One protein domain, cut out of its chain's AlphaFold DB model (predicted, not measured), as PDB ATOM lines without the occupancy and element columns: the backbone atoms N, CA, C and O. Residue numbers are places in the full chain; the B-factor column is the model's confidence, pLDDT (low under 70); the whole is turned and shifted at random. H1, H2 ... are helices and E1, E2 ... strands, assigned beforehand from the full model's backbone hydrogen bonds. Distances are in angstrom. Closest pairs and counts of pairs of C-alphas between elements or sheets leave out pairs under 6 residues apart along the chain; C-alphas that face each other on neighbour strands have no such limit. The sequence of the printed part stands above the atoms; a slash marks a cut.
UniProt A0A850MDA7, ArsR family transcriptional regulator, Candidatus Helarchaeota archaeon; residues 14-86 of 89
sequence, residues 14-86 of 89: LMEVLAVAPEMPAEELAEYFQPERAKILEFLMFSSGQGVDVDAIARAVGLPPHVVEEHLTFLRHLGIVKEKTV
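Overview. This is residues 14 to 86 of the 89 residues of the protein "ArsR family transcriptional regulator" of Candidatus Helarchaeota archaeon (UniProt A0A850MDA7). A two-stranded antiparallel ribbon, E1 beside E2, runs along one side of a cluster of three crossed helices, H2, H3 and H4, whose centres make a triangle. H1 lies at one end of the longest axis and folds back on H2 as a helical hairpin, while the free end of E2 lies toward the other end. The printed part has 73 residues with four named helices and two named strands, in the order E1, H1, H2, H3, H4, E2, and its class is mostly helix. It is compact, with a radius of gyration of the C-alphas of 11.1 A, and rounded, spanning 30 by 22 by 21 A.

Along the chain. In the sheet, E1 is residues 14 to 17, starting at C-alpha 14 at (3.068, -88.890, -7.678), and E2 is residues 81 to 85, 12.9 A long and ending at C-alpha 85 at (0.317, -93.971, -9.046). H4, the longest helix, is residues 65 to 77 and measures 18.3 A. H2 is residues 35 to 46, 17.0 A long, with C-alpha 35 at (13.127, -71.594, -18.366). H3 is residues 54 to 61, 10.5 A long, and H1 is residues 26 to 32, 10.0 A long.

Arrangement. E1 and E2 are antiparallel, with 149 degrees between their directions; N 16 and O 82 are within hydrogen-bond range at 2.8 A, and so are N 84 and O 14 at 2.7 A. The closest C-alphas of H4 and E2 are those of Arg 76 and Lys 82, 5.8 A apart. E1 and H4 are near each other. The closest C-alphas of E1 and H2 are those of Val 17 and Leu 44, 6.8 A apart. H3 and H4 touch, H4 with residues 65 to 69 alone, closest at the C-alphas of Ala 58 and Pro 65, 5.3 A apart; they are about perpendicular at 78 degrees. H2 and H3 touch, closest at the C-alphas of Lys 39 and Val 61, 6.2 A apart, and at 73 degrees are only just about perpendicular. H2 and H4 are close but not clearly touching, with the C-alphas of Arg 37 and His 71 closest at 6.2 A. H1 and H2 form a helical hairpin and touch, H2 with residues 38 to 42 alone; the C-alphas of Ala 30 and Ala 38 are closest at 5.4 A, and the helices run opposite ways at a tilt of 38 degrees, only just steep. H1 is apart from H3, H4 and E2. In H1, H2, H3 and H4 every O i to N i+4 pair is within hydrogen-bond range.

Size, cuts and confidence. The two C-alphas farthest apart, those of Glu 31 and Val 86, are 33.4 A apart. The printed part has no cut, and no link is long. The mean pLDDT of the printed part is 74.3, and it is under 70 in residues 14 to 33, 48 to 51 and 84 to 86.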
ATOM      1  N   LEU A  14       1.709 -89.324  -8.007       50.88
ATOM      2  CA  LEU A  14       3.068 -88.890  -7.678       50.88
ATOM      3  C   LEU A  14       3.982 -88.997  -8.901       50.88
ATOM      4  O   LEU A  14       3.924 -89.970  -9.641       50.88
ATOM      5  N   MET A  15       4.874 -88.033  -9.111       58.59
ATOM      6  CA  MET A  15       5.873 -88.090 -10.186       58.59
ATOM      7  C   MET A  15       7.245 -88.494  -9.627       58.59
ATOM      8  O   MET A  15       7.712 -87.918  -8.647       58.59
ATOM      9  N   GLU A  16       7.895 -89.477 -10.254       52.59
ATOM     10  CA  GLU A  16       9.248 -89.966  -9.952       52.59
ATOM     11  C   GLU A  16      10.209 -89.622 -11.105       52.59
ATOM     12  O   GLU A  16       9.895 -89.799 -12.282       52.59
ATOM     13  N   VAL A  17      11.415 -89.144 -10.798       59.34
ATOM     14  CA  VAL A  17      12.455 -88.863 -11.802       59.34
ATOM     15  C   VAL A  17      13.241 -90.137 -12.078       59.34
ATOM     16  O   VAL A  17      13.851 -90.677 -11.160       59.34
ATOM     17  N   LEU A  18      13.286 -90.607 -13.328       52.19
ATOM     18  CA  LEU A  18      13.999 -91.849 -13.677       52.19
ATOM     19  C   LEU A  18      15.343 -91.657 -14.356       52.19
ATOM     20  O   LEU A  18      15.837 -92.567 -15.012       52.19
ATOM     21  N   ALA A  19      15.973 -90.525 -14.070       56.84
ATOM     22  CA  ALA A  19      17.258 -90.124 -14.605       56.84
ATOM     23  C   ALA A  19      17.195 -89.806 -16.103       56.84
ATOM     24  O   ALA A  19      17.180 -90.682 -16.963       56.84
ATOM     25  N   VAL A  20      17.289 -88.516 -16.413       51.66
ATOM     26  CA  VAL A  20      17.985 -88.092 -17.624       51.66
ATOM     27  C   VAL A  20      19.191 -87.290 -17.173       51.66
ATOM     28  O   VAL A  20      19.055 -86.242 -16.554       51.66
ATOM     29  N   ALA A  21      20.347 -87.910 -17.424       49.66
ATOM     30  CA  ALA A  21      21.708 -87.459 -17.180       49.66
ATOM     31  C   ALA A  21      21.936 -86.814 -15.798       49.66
ATOM     32  O   ALA A  21      21.978 -85.591 -15.709       49.66
ATOM     33  N   PRO A  22      22.243 -87.600 -14.745       51.16
ATOM     34  CA  PRO A  22      22.876 -87.064 -13.529       51.16
ATOM     35  C   PRO A  22      24.209 -86.323 -13.791       51.16
ATOM     36  O   PRO A  22      24.843 -85.856 -12.852       51.16
ATOM     37  N   GLU A  23      24.642 -86.227 -15.053       53.12
ATOM     38  CA  GLU A  23      25.888 -85.615 -15.504       53.12
ATOM     39  C   GLU A  23      25.698 -84.281 -16.249       53.12
ATOM     40  O   GLU A  23      26.696 -83.607 -16.484       53.12
ATOM     41  N   MET A  24      24.469 -83.872 -16.616       54.66
ATOM     42  CA  MET A  24      24.253 -82.568 -17.266       54.66
ATOM     43  C   MET A  24      24.016 -81.478 -16.209       54.66
ATOM     44  O   MET A  24      23.052 -81.578 -15.445       54.66
ATOM     45  N   PRO A  25      24.856 -80.431 -16.142       59.91
ATOM     46  CA  PRO A  25      24.652 -79.322 -15.219       59.91
ATOM     47  C   PRO A  25      23.352 -78.569 -15.543       59.91
ATOM     48  O   PRO A  25      22.917 -78.500 -16.693       59.91
ATOM     49  N   ALA A  26      22.737 -77.963 -14.522       59.47
ATOM     50  CA  ALA A  26      21.500 -77.184 -14.666       59.47
ATOM     51  C   ALA A  26      21.606 -76.068 -15.728       59.47
ATOM     52  O   ALA A  26      20.613 -75.710 -16.359       59.47
ATOM     53  N   GLU A  27      22.820 -75.563 -15.951       61.38
ATOM     54  CA  GLU A  27      23.171 -74.584 -16.982       61.38
ATOM     55  C   GLU A  27      22.935 -75.129 -18.399       61.38
ATOM     56  O   GLU A  27      22.321 -74.450 -19.217       61.38
ATOM     57  N   GLU A  28      23.315 -76.380 -18.671       59.75
ATOM     58  CA  GLU A  28      23.063 -77.033 -19.962       59.75
ATOM     59  C   GLU A  28      21.572 -77.348 -20.132       59.75
ATOM     60  O   GLU A  28      21.000 -77.116 -21.196       59.75
ATOM     61  N   LEU A  29      20.882 -77.775 -19.067       62.75
ATOM     62  CA  LEU A  29      19.428 -77.975 -19.110       62.75
ATOM     63  C   LEU A  29      18.675 -76.684 -19.473       62.75
ATOM     64  O   LEU A  29      17.683 -76.747 -20.199       62.75
ATOM     65  N   ALA A  30      19.139 -75.520 -19.017       59.91
ATOM     66  CA  ALA A  30      18.538 -74.230 -19.355       59.91
ATOM     67  C   ALA A  30      18.725 -73.832 -20.832       59.91
ATOM     68  O   ALA A  30      17.917 -73.066 -21.357       59.91
ATOM     69  N   GLU A  31      19.748 -74.354 -21.516       59.47
ATOM     70  CA  GLU A  31      19.944 -74.141 -22.956       59.47
ATOM     71  C   GLU A  31      19.046 -75.051 -23.808       59.47
ATOM     72  O   GLU A  31      18.567 -74.642 -24.869       59.47
ATOM     73  N   TYR A  32      18.774 -76.273 -23.340       61.75
ATOM     74  CA  TYR A  32      17.939 -77.245 -24.059       61.75
ATOM     75  C   TYR A  32      16.441 -77.115 -23.768       61.75
ATOM     76  O   TYR A  32      15.607 -77.515 -24.588       61.75
ATOM     77  N   PHE A  33      16.076 -76.575 -22.607       67.38
ATOM     78  CA  PHE A  33      14.697 -76.496 -22.151       67.38
ATOM     79  C   PHE A  33      14.255 -75.054 -21.911       67.38
ATOM     80  O   PHE A  33      15.039 -74.173 -21.586       67.38
ATOM     81  N   GLN A  34      12.947 -74.810 -22.041       76.19
ATOM     82  CA  GLN A  34      12.372 -73.525 -21.648       76.19
ATOM     83  C   GLN A  34      12.645 -73.241 -20.156       76.19
ATOM     84  O   GLN A  34      12.672 -74.195 -19.367       76.19
ATOM     85  N   PRO A  35      12.803 -71.967 -19.746       80.12
ATOM     86  CA  PRO A  35      13.127 -71.594 -18.366       80.12
ATOM     87  C   PRO A  35      12.217 -72.238 -17.310       80.12
ATOM     88  O   PRO A  35      12.664 -72.605 -16.224       80.12
ATOM     89  N   GLU A  36      10.937 -72.411 -17.629       84.50
ATOM     90  CA  GLU A  36       9.937 -73.056 -16.782       84.50
ATOM     91  C   GLU A  36      10.250 -74.539 -16.546       84.50
ATOM     92  O   GLU A  36      10.160 -75.032 -15.423       84.50
ATOM     93  N   ARG A  37      10.682 -75.250 -17.592       84.69
ATOM     94  CA  ARG A  37      11.049 -76.671 -17.516       84.69
ATOM     95  C   ARG A  37      12.344 -76.878 -16.744       84.69
ATOM     96  O   ARG A  37      12.430 -77.847 -15.998       84.69
ATOM     97  N   ALA A  38      13.312 -75.972 -16.880       82.06
ATOM     98  CA  ALA A  38      14.557 -76.029 -16.115       82.06
ATOM     99  C   ALA A  38      14.288 -75.953 -14.601       82.06
ATOM    100  O   ALA A  38      14.793 -76.783 -13.852       82.06
ATOM    101  N   LYS A  39      13.401 -75.047 -14.163       84.38
ATOM    102  CA  LYS A  39      12.985 -74.937 -12.750       84.38
ATOM    103  C   LYS A  39      12.278 -76.190 -12.236       84.38
ATOM    104  O   LYS A  39      12.522 -76.620 -11.112       84.38
ATOM    105  N   ILE A  40      11.400 -76.776 -13.053       85.94
ATOM    106  CA  ILE A  40      10.706 -78.027 -12.709       85.94
ATOM    107  C   ILE A  40      11.722 -79.162 -12.549       85.94
ATOM    108  O   ILE A  40      11.673 -79.885 -11.560       85.94
ATOM    109  N   LEU A  41      12.665 -79.296 -13.485       80.94
ATOM    110  CA  LEU A  41      13.722 -80.306 -13.420       80.94
ATOM    111  C   LEU A  41      14.634 -80.109 -12.210       80.94
ATOM    112  O   LEU A  41      14.911 -81.076 -11.510       80.94
ATOM    113  N   GLU A  42      15.058 -78.879 -11.930       80.94
ATOM    114  CA  GLU A  42      15.864 -78.544 -10.756       80.94
ATOM    115  C   GLU A  42      15.172 -78.985  -9.461       80.94
ATOM    116  O   GLU A  42      15.741 -79.746  -8.678       80.94
ATOM    117  N   PHE A  43      13.909 -78.598  -9.274       84.94
ATOM    118  CA  PHE A  43      13.124 -78.995  -8.107       84.94
ATOM    119  C   PHE A  43      12.989 -80.523  -7.975       84.94
ATOM    120  O   PHE A  43      13.143 -81.090  -6.889       84.94
ATOM    121  N   LEU A  44      12.732 -81.199  -9.093       79.81
ATOM    122  CA  LEU A  44      12.616 -82.650  -9.150       79.81
ATOM    123  C   LEU A  44      13.946 -83.364  -8.838       79.81
ATOM    124  O   LEU A  44      13.930 -84.391  -8.160       79.81
ATOM    125  N   MET A  45      15.092 -82.814  -9.261       77.12
ATOM    126  CA  MET A  45      16.423 -83.329  -8.908       77.12
ATOM    127  C   MET A  45      16.702 -83.212  -7.402       77.12
ATOM    128  O   MET A  45      17.225 -84.151  -6.802       77.12
ATOM    129  N   PHE A  46      16.304 -82.100  -6.772       75.38
ATOM    130  CA  PHE A  46      16.431 -81.912  -5.319       75.38
ATOM    131  C   PHE A  46      15.515 -82.830  -4.501       75.38
ATOM    132  O   PHE A  46      15.826 -83.142  -3.354       75.38
ATOM    133  N   SER A  47      14.415 -83.300  -5.090       70.25
ATOM    134  CA  SER A  47      13.421 -84.160  -4.429       70.25
ATOM    135  C   SER A  47      13.760 -85.665  -4.492       70.25
ATOM    136  O   SER A  47      12.894 -86.506  -4.250       70.25
ATOM    137  N   SER A  48      15.013 -86.004  -4.835       58.72
ATOM    138  CA  SER A  48      15.575 -87.340  -5.117       58.72
ATOM    139  C   SER A  48      14.739 -88.545  -4.643       58.72
ATOM    140  O   SER A  48      14.776 -88.926  -3.470       58.72
ATOM    141  N   GLY A  49      14.029 -89.193  -5.573       57.84
ATOM    142  CA  GLY A  49      13.377 -90.493  -5.357       57.84
ATOM    143  C   GLY A  49      12.103 -90.476  -4.503       57.84
ATOM    144  O   GLY A  49      11.467 -91.520  -4.353       57.84
ATOM    145  N   GLN A  50      11.704 -89.324  -3.959       64.25
ATOM    146  CA  GLN A  50      10.390 -89.157  -3.344       64.25
ATOM    147  C   GLN A  50       9.393 -88.796  -4.442       64.25
ATOM    148  O   GLN A  50       9.650 -87.913  -5.255       64.25
ATOM    149  N   GLY A  51       8.271 -89.511  -4.503       68.50
ATOM    150  CA  GLY A  51       7.191 -89.139  -5.405       68.50
ATOM    151  C   GLY A  51       6.659 -87.764  -5.007       68.50
ATOM    152  O   GLY A  51       6.320 -87.570  -3.839       68.50
ATOM    153  N   VAL A  52       6.618 -86.817  -5.945       79.00
ATOM    154  CA  VAL A  52       6.147 -85.452  -5.662       79.00
ATOM    155  C   VAL A  52       4.858 -85.156  -6.413       79.00
ATOM    156  O   VAL A  52       4.732 -85.482  -7.593       79.00
ATOM    157  N   ASP A  53       3.920 -84.526  -5.712       83.56
ATOM    158  CA  ASP A  53       2.661 -84.031  -6.264       83.56
ATOM    159  C   ASP A  53       2.903 -82.799  -7.159       83.56
ATOM    160  O   ASP A  53       3.704 -81.911  -6.835       83.56
ATOM    161  N   VAL A  54       2.172 -82.724  -8.268       84.94
ATOM    162  CA  VAL A  54       2.106 -81.571  -9.175       84.94
ATOM    163  C   VAL A  54       1.845 -80.266  -8.423       84.94
ATOM    164  O   VAL A  54       2.520 -79.270  -8.689       84.94
ATOM    165  N   ASP A  55       0.941 -80.256  -7.444       85.00
ATOM    166  CA  ASP A  55       0.613 -79.056  -6.665       85.00
ATOM    167  C   ASP A  55       1.771 -78.603  -5.765       85.00
ATOM    168  O   ASP A  55       1.930 -77.414  -5.458       85.00
ATOM    169  N   ALA A  56       2.606 -79.538  -5.310       85.94
ATOM    170  CA  ALA A  56       3.821 -79.211  -4.571       85.94
ATOM    171  C   ALA A  56       4.883 -78.613  -5.503       85.94
ATOM    172  O   ALA A  56       5.468 -77.581  -5.163       85.94
ATOM    173  N   ILE A  57       5.059 -79.194  -6.694       88.25
ATOM    174  CA  ILE A  57       5.962 -78.663  -7.725       88.25
ATOM    175  C   ILE A  57       5.526 -77.245  -8.106       88.25
ATOM    176  O   ILE A  57       6.330 -76.320  -8.018       88.25
ATOM    177  N   ALA A  58       4.250 -77.049  -8.443       89.50
ATOM    178  CA  ALA A  58       3.656 -75.771  -8.834       89.50
ATOM    179  C   ALA A  58       3.908 -74.658  -7.810       89.50
ATOM    180  O   ALA A  58       4.368 -73.570  -8.169       89.50
ATOM    181  N   ARG A  59       3.692 -74.950  -6.521       89.69
ATOM    182  CA  ARG A  59       3.974 -74.006  -5.430       89.69
ATOM    183  C   ARG A  59       5.458 -73.680  -5.298       89.69
ATOM    184  O   ARG A  59       5.785 -72.527  -5.028       89.69
ATOM    185  N   ALA A  60       6.341 -74.657  -5.490       87.94
ATOM    186  CA  ALA A  60       7.781 -74.455  -5.373       87.94
ATOM    187  C   ALA A  60       8.354 -73.621  -6.529       87.94
ATOM    188  O   ALA A  60       9.155 -72.717  -6.298       87.94
ATOM    189  N   VAL A  61       7.924 -73.887  -7.767       88.75
ATOM    190  CA  VAL A  61       8.431 -73.183  -8.959       88.75
ATOM    191  C   VAL A  61       7.675 -71.886  -9.273       88.75
ATOM    192  O   VAL A  61       8.125 -71.100 -10.109       88.75
ATOM    193  N   GLY A  62       6.540 -71.646  -8.605       91.12
ATOM    194  CA  GLY A  62       5.702 -70.462  -8.793       91.12
ATOM    195  C   GLY A  62       4.920 -70.463 -10.109       91.12
ATOM    196  O   GLY A  62       4.697 -69.399 -10.684       91.12
ATOM    197  N   LEU A  63       4.529 -71.642 -10.601       89.62
ATOM    198  CA  LEU A  63       3.766 -71.812 -11.843       89.62
ATOM    199  C   LEU A  63       2.363 -72.367 -11.554       89.62
ATOM    200  O   LEU A  63       2.171 -73.041 -10.544       89.62
ATOM    201  N   PRO A  64       1.369 -72.124 -12.427       91.69
ATOM    202  CA  PRO A  64       0.063 -72.768 -12.311       91.69
ATOM    203  C   PRO A  64       0.158 -74.302 -12.469       91.69
ATOM    204  O   PRO A  64       0.910 -74.754 -13.334       91.69
ATOM    205  N   PRO A  65      -0.646 -75.105 -11.738       87.38
ATOM    206  CA  PRO A  65      -0.596 -76.571 -11.811       87.38
ATOM    207  C   PRO A  65      -0.735 -77.133 -13.231       87.38
ATOM    208  O   PRO A  65       0.084 -77.939 -13.647       87.38
ATOM    209  N   HIS A  66      -1.679 -76.623 -14.030       87.81
ATOM    210  CA  HIS A  66      -1.869 -77.065 -15.420       87.81
ATOM    211  C   HIS A  66      -0.633 -76.834 -16.312       87.81
ATOM    212  O   HIS A  66      -0.321 -77.662 -17.159       87.81
ATOM    213  N   VAL A  67       0.115 -75.742 -16.102       88.75
ATOM    214  CA  VAL A  67       1.369 -75.473 -16.836       88.75
ATOM    215  C   VAL A  67       2.448 -76.475 -16.425       88.75
ATOM    216  O   VAL A  67       3.212 -76.968 -17.256       88.75
ATOM    217  N   VAL A  68       2.499 -76.812 -15.136       89.75
ATOM    218  CA  VAL A  68       3.403 -77.845 -14.627       89.75
ATOM    219  C   VAL A  68       3.045 -79.211 -15.215       89.75
ATOM    220  O   VAL A  68       3.946 -79.904 -15.676       89.75
ATOM    221  N   GLU A  69       1.765 -79.579 -15.291       88.56
ATOM    222  CA  GLU A  69       1.312 -80.826 -15.931       88.56
ATOM    223  C   GLU A  69       1.700 -80.911 -17.410       88.56
ATOM    224  O   GLU A  69       2.168 -81.958 -17.864       88.56
ATOM    225  N   GLU A  70       1.555 -79.821 -18.170       89.50
ATOM    226  CA  GLU A  70       1.978 -79.765 -19.575       89.50
ATOM    227  C   GLU A  70       3.484 -80.029 -19.715       89.50
ATOM    228  O   GLU A  70       3.924 -80.831 -20.547       89.50
ATOM    229  N   HIS A  71       4.291 -79.397 -18.861       88.19
ATOM    230  CA  HIS A  71       5.735 -79.597 -18.844       88.19
ATOM    231  C   HIS A  71       6.125 -81.005 -18.384       88.19
ATOM    232  O   HIS A  71       6.958 -81.639 -19.029       88.19
ATOM    233  N   LEU A  72       5.501 -81.536 -17.336       85.62
ATOM    234  CA  LEU A  72       5.721 -82.905 -16.869       85.62
ATOM    235  C   LEU A  72       5.311 -83.933 -17.926       85.62
ATOM    236  O   LEU A  72       6.026 -84.911 -18.132       85.62
ATOM    237  N   THR A  73       4.224 -83.687 -18.657       86.00
ATOM    238  CA  THR A  73       3.795 -84.522 -19.783       86.00
ATOM    239  C   THR A  73       4.871 -84.562 -20.857       86.00
ATOM    240  O   THR A  73       5.221 -85.643 -21.334       86.00
ATOM    241  N   PHE A  74       5.436 -83.412 -21.223       84.94
ATOM    242  CA  PHE A  74       6.539 -83.345 -22.178       84.94
ATOM    243  C   PHE A  74       7.776 -84.105 -21.676       84.94
ATOM    244  O   PHE A  74       8.317 -84.951 -22.389       84.94
ATOM    245  N   LEU A  75       8.187 -83.871 -20.428       82.88
ATOM    246  CA  LEU A  75       9.327 -84.554 -19.809       82.88
ATOM    247  C   LEU A  75       9.104 -86.076 -19.719       82.88
ATOM    248  O   LEU A  75      10.044 -86.848 -19.905       82.88
ATOM    249  N   ARG A  76       7.859 -86.522 -19.514       81.50
ATOM    250  CA  ARG A  76       7.468 -87.940 -19.517       81.50
ATOM    251  C   ARG A  76       7.599 -88.567 -20.901       81.50
ATOM    252  O   ARG A  76       8.107 -89.677 -21.013       81.50
ATOM    253  N   HIS A  77       7.196 -87.860 -21.960       81.00
ATOM    254  CA  HIS A  77       7.381 -88.334 -23.340       81.00
ATOM    255  C   HIS A  77       8.860 -88.476 -23.717       81.00
ATOM    256  O   HIS A  77       9.208 -89.358 -24.495       81.00
ATOM    257  N   LEU A  78       9.730 -87.644 -23.137       76.81
ATOM    258  CA  LEU A  78      11.182 -87.771 -23.274       76.81
ATOM    259  C   LEU A  78      11.791 -88.866 -22.380       76.81
ATOM    260  O   LEU A  78      12.989 -89.123 -22.470       76.81
ATOM    261  N   GLY A  79      10.997 -89.505 -21.516       73.62
ATOM    262  CA  GLY A  79      11.462 -90.525 -20.575       73.62
ATOM    263  C   GLY A  79      12.231 -89.977 -19.367       73.62
ATOM    264  O   GLY A  79      12.861 -90.760 -18.661       73.62
ATOM    265  N   ILE A  80      12.179 -88.663 -19.115       76.75
ATOM    266  CA  ILE A  80      12.912 -87.986 -18.030       76.75
ATOM    267  C   ILE A  80      12.265 -88.252 -16.666       76.75
ATOM    268  O   ILE A  80      12.938 -88.538 -15.674       76.75
ATOM    269  N   VAL A  81      10.938 -88.178 -16.631       78.69
ATOM    270  CA  VAL A  81      10.118 -88.440 -15.445       78.69
ATOM    271  C   VAL A  81       9.160 -89.586 -15.750       78.69
ATOM    272  O   VAL A  81       8.729 -89.748 -16.893       78.69
ATOM    273  N   LYS A  82       8.793 -90.377 -14.746       75.50
ATOM    274  CA  LYS A  82       7.622 -91.252 -14.818       75.50
ATOM    275  C   LYS A  82       6.620 -90.852 -13.764       75.50
ATOM    276  O   LYS A  82       6.937 -90.318 -12.711       75.50
ATOM    277  N   GLU A  83       5.390 -91.155 -14.090       76.31
ATOM    278  CA  GLU A  83       4.290 -91.111 -13.159       76.31
ATOM    279  C   GLU A  83       4.279 -92.404 -12.347       76.31
ATOM    280  O   GLU A  83       4.491 -93.498 -12.879       76.31
ATOM    281  N   LYS A  84       4.061 -92.260 -11.051       69.06
ATOM    282  CA  LYS A  84       3.892 -93.320 -10.078       69.06
ATOM    283  C   LYS A  84       2.556 -93.093  -9.392       69.06
ATOM    284  O   LYS A  84       2.408 -92.232  -8.530       69.06
ATOM    285  N   THR A  85       1.572 -93.884  -9.783       61.06
ATOM    286  CA  THR A  85       0.317 -93.971  -9.046       61.06
ATOM    287  C   THR A  85       0.613 -94.584  -7.681       61.06
ATOM    288  O   THR A  85       1.230 -95.650  -7.608       61.06
ATOM    289  N   VAL A  86       0.240 -93.898  -6.603       60.62
ATOM    290  CA  VAL A  86       0.275 -94.494  -5.267       60.62
ATOM    291  C   VAL A  86      -1.094 -95.091  -5.005       60.62
ATOM    292  O   VAL A  86      -2.085 -94.372  -4.910       60.62
TER     293      VAL A  86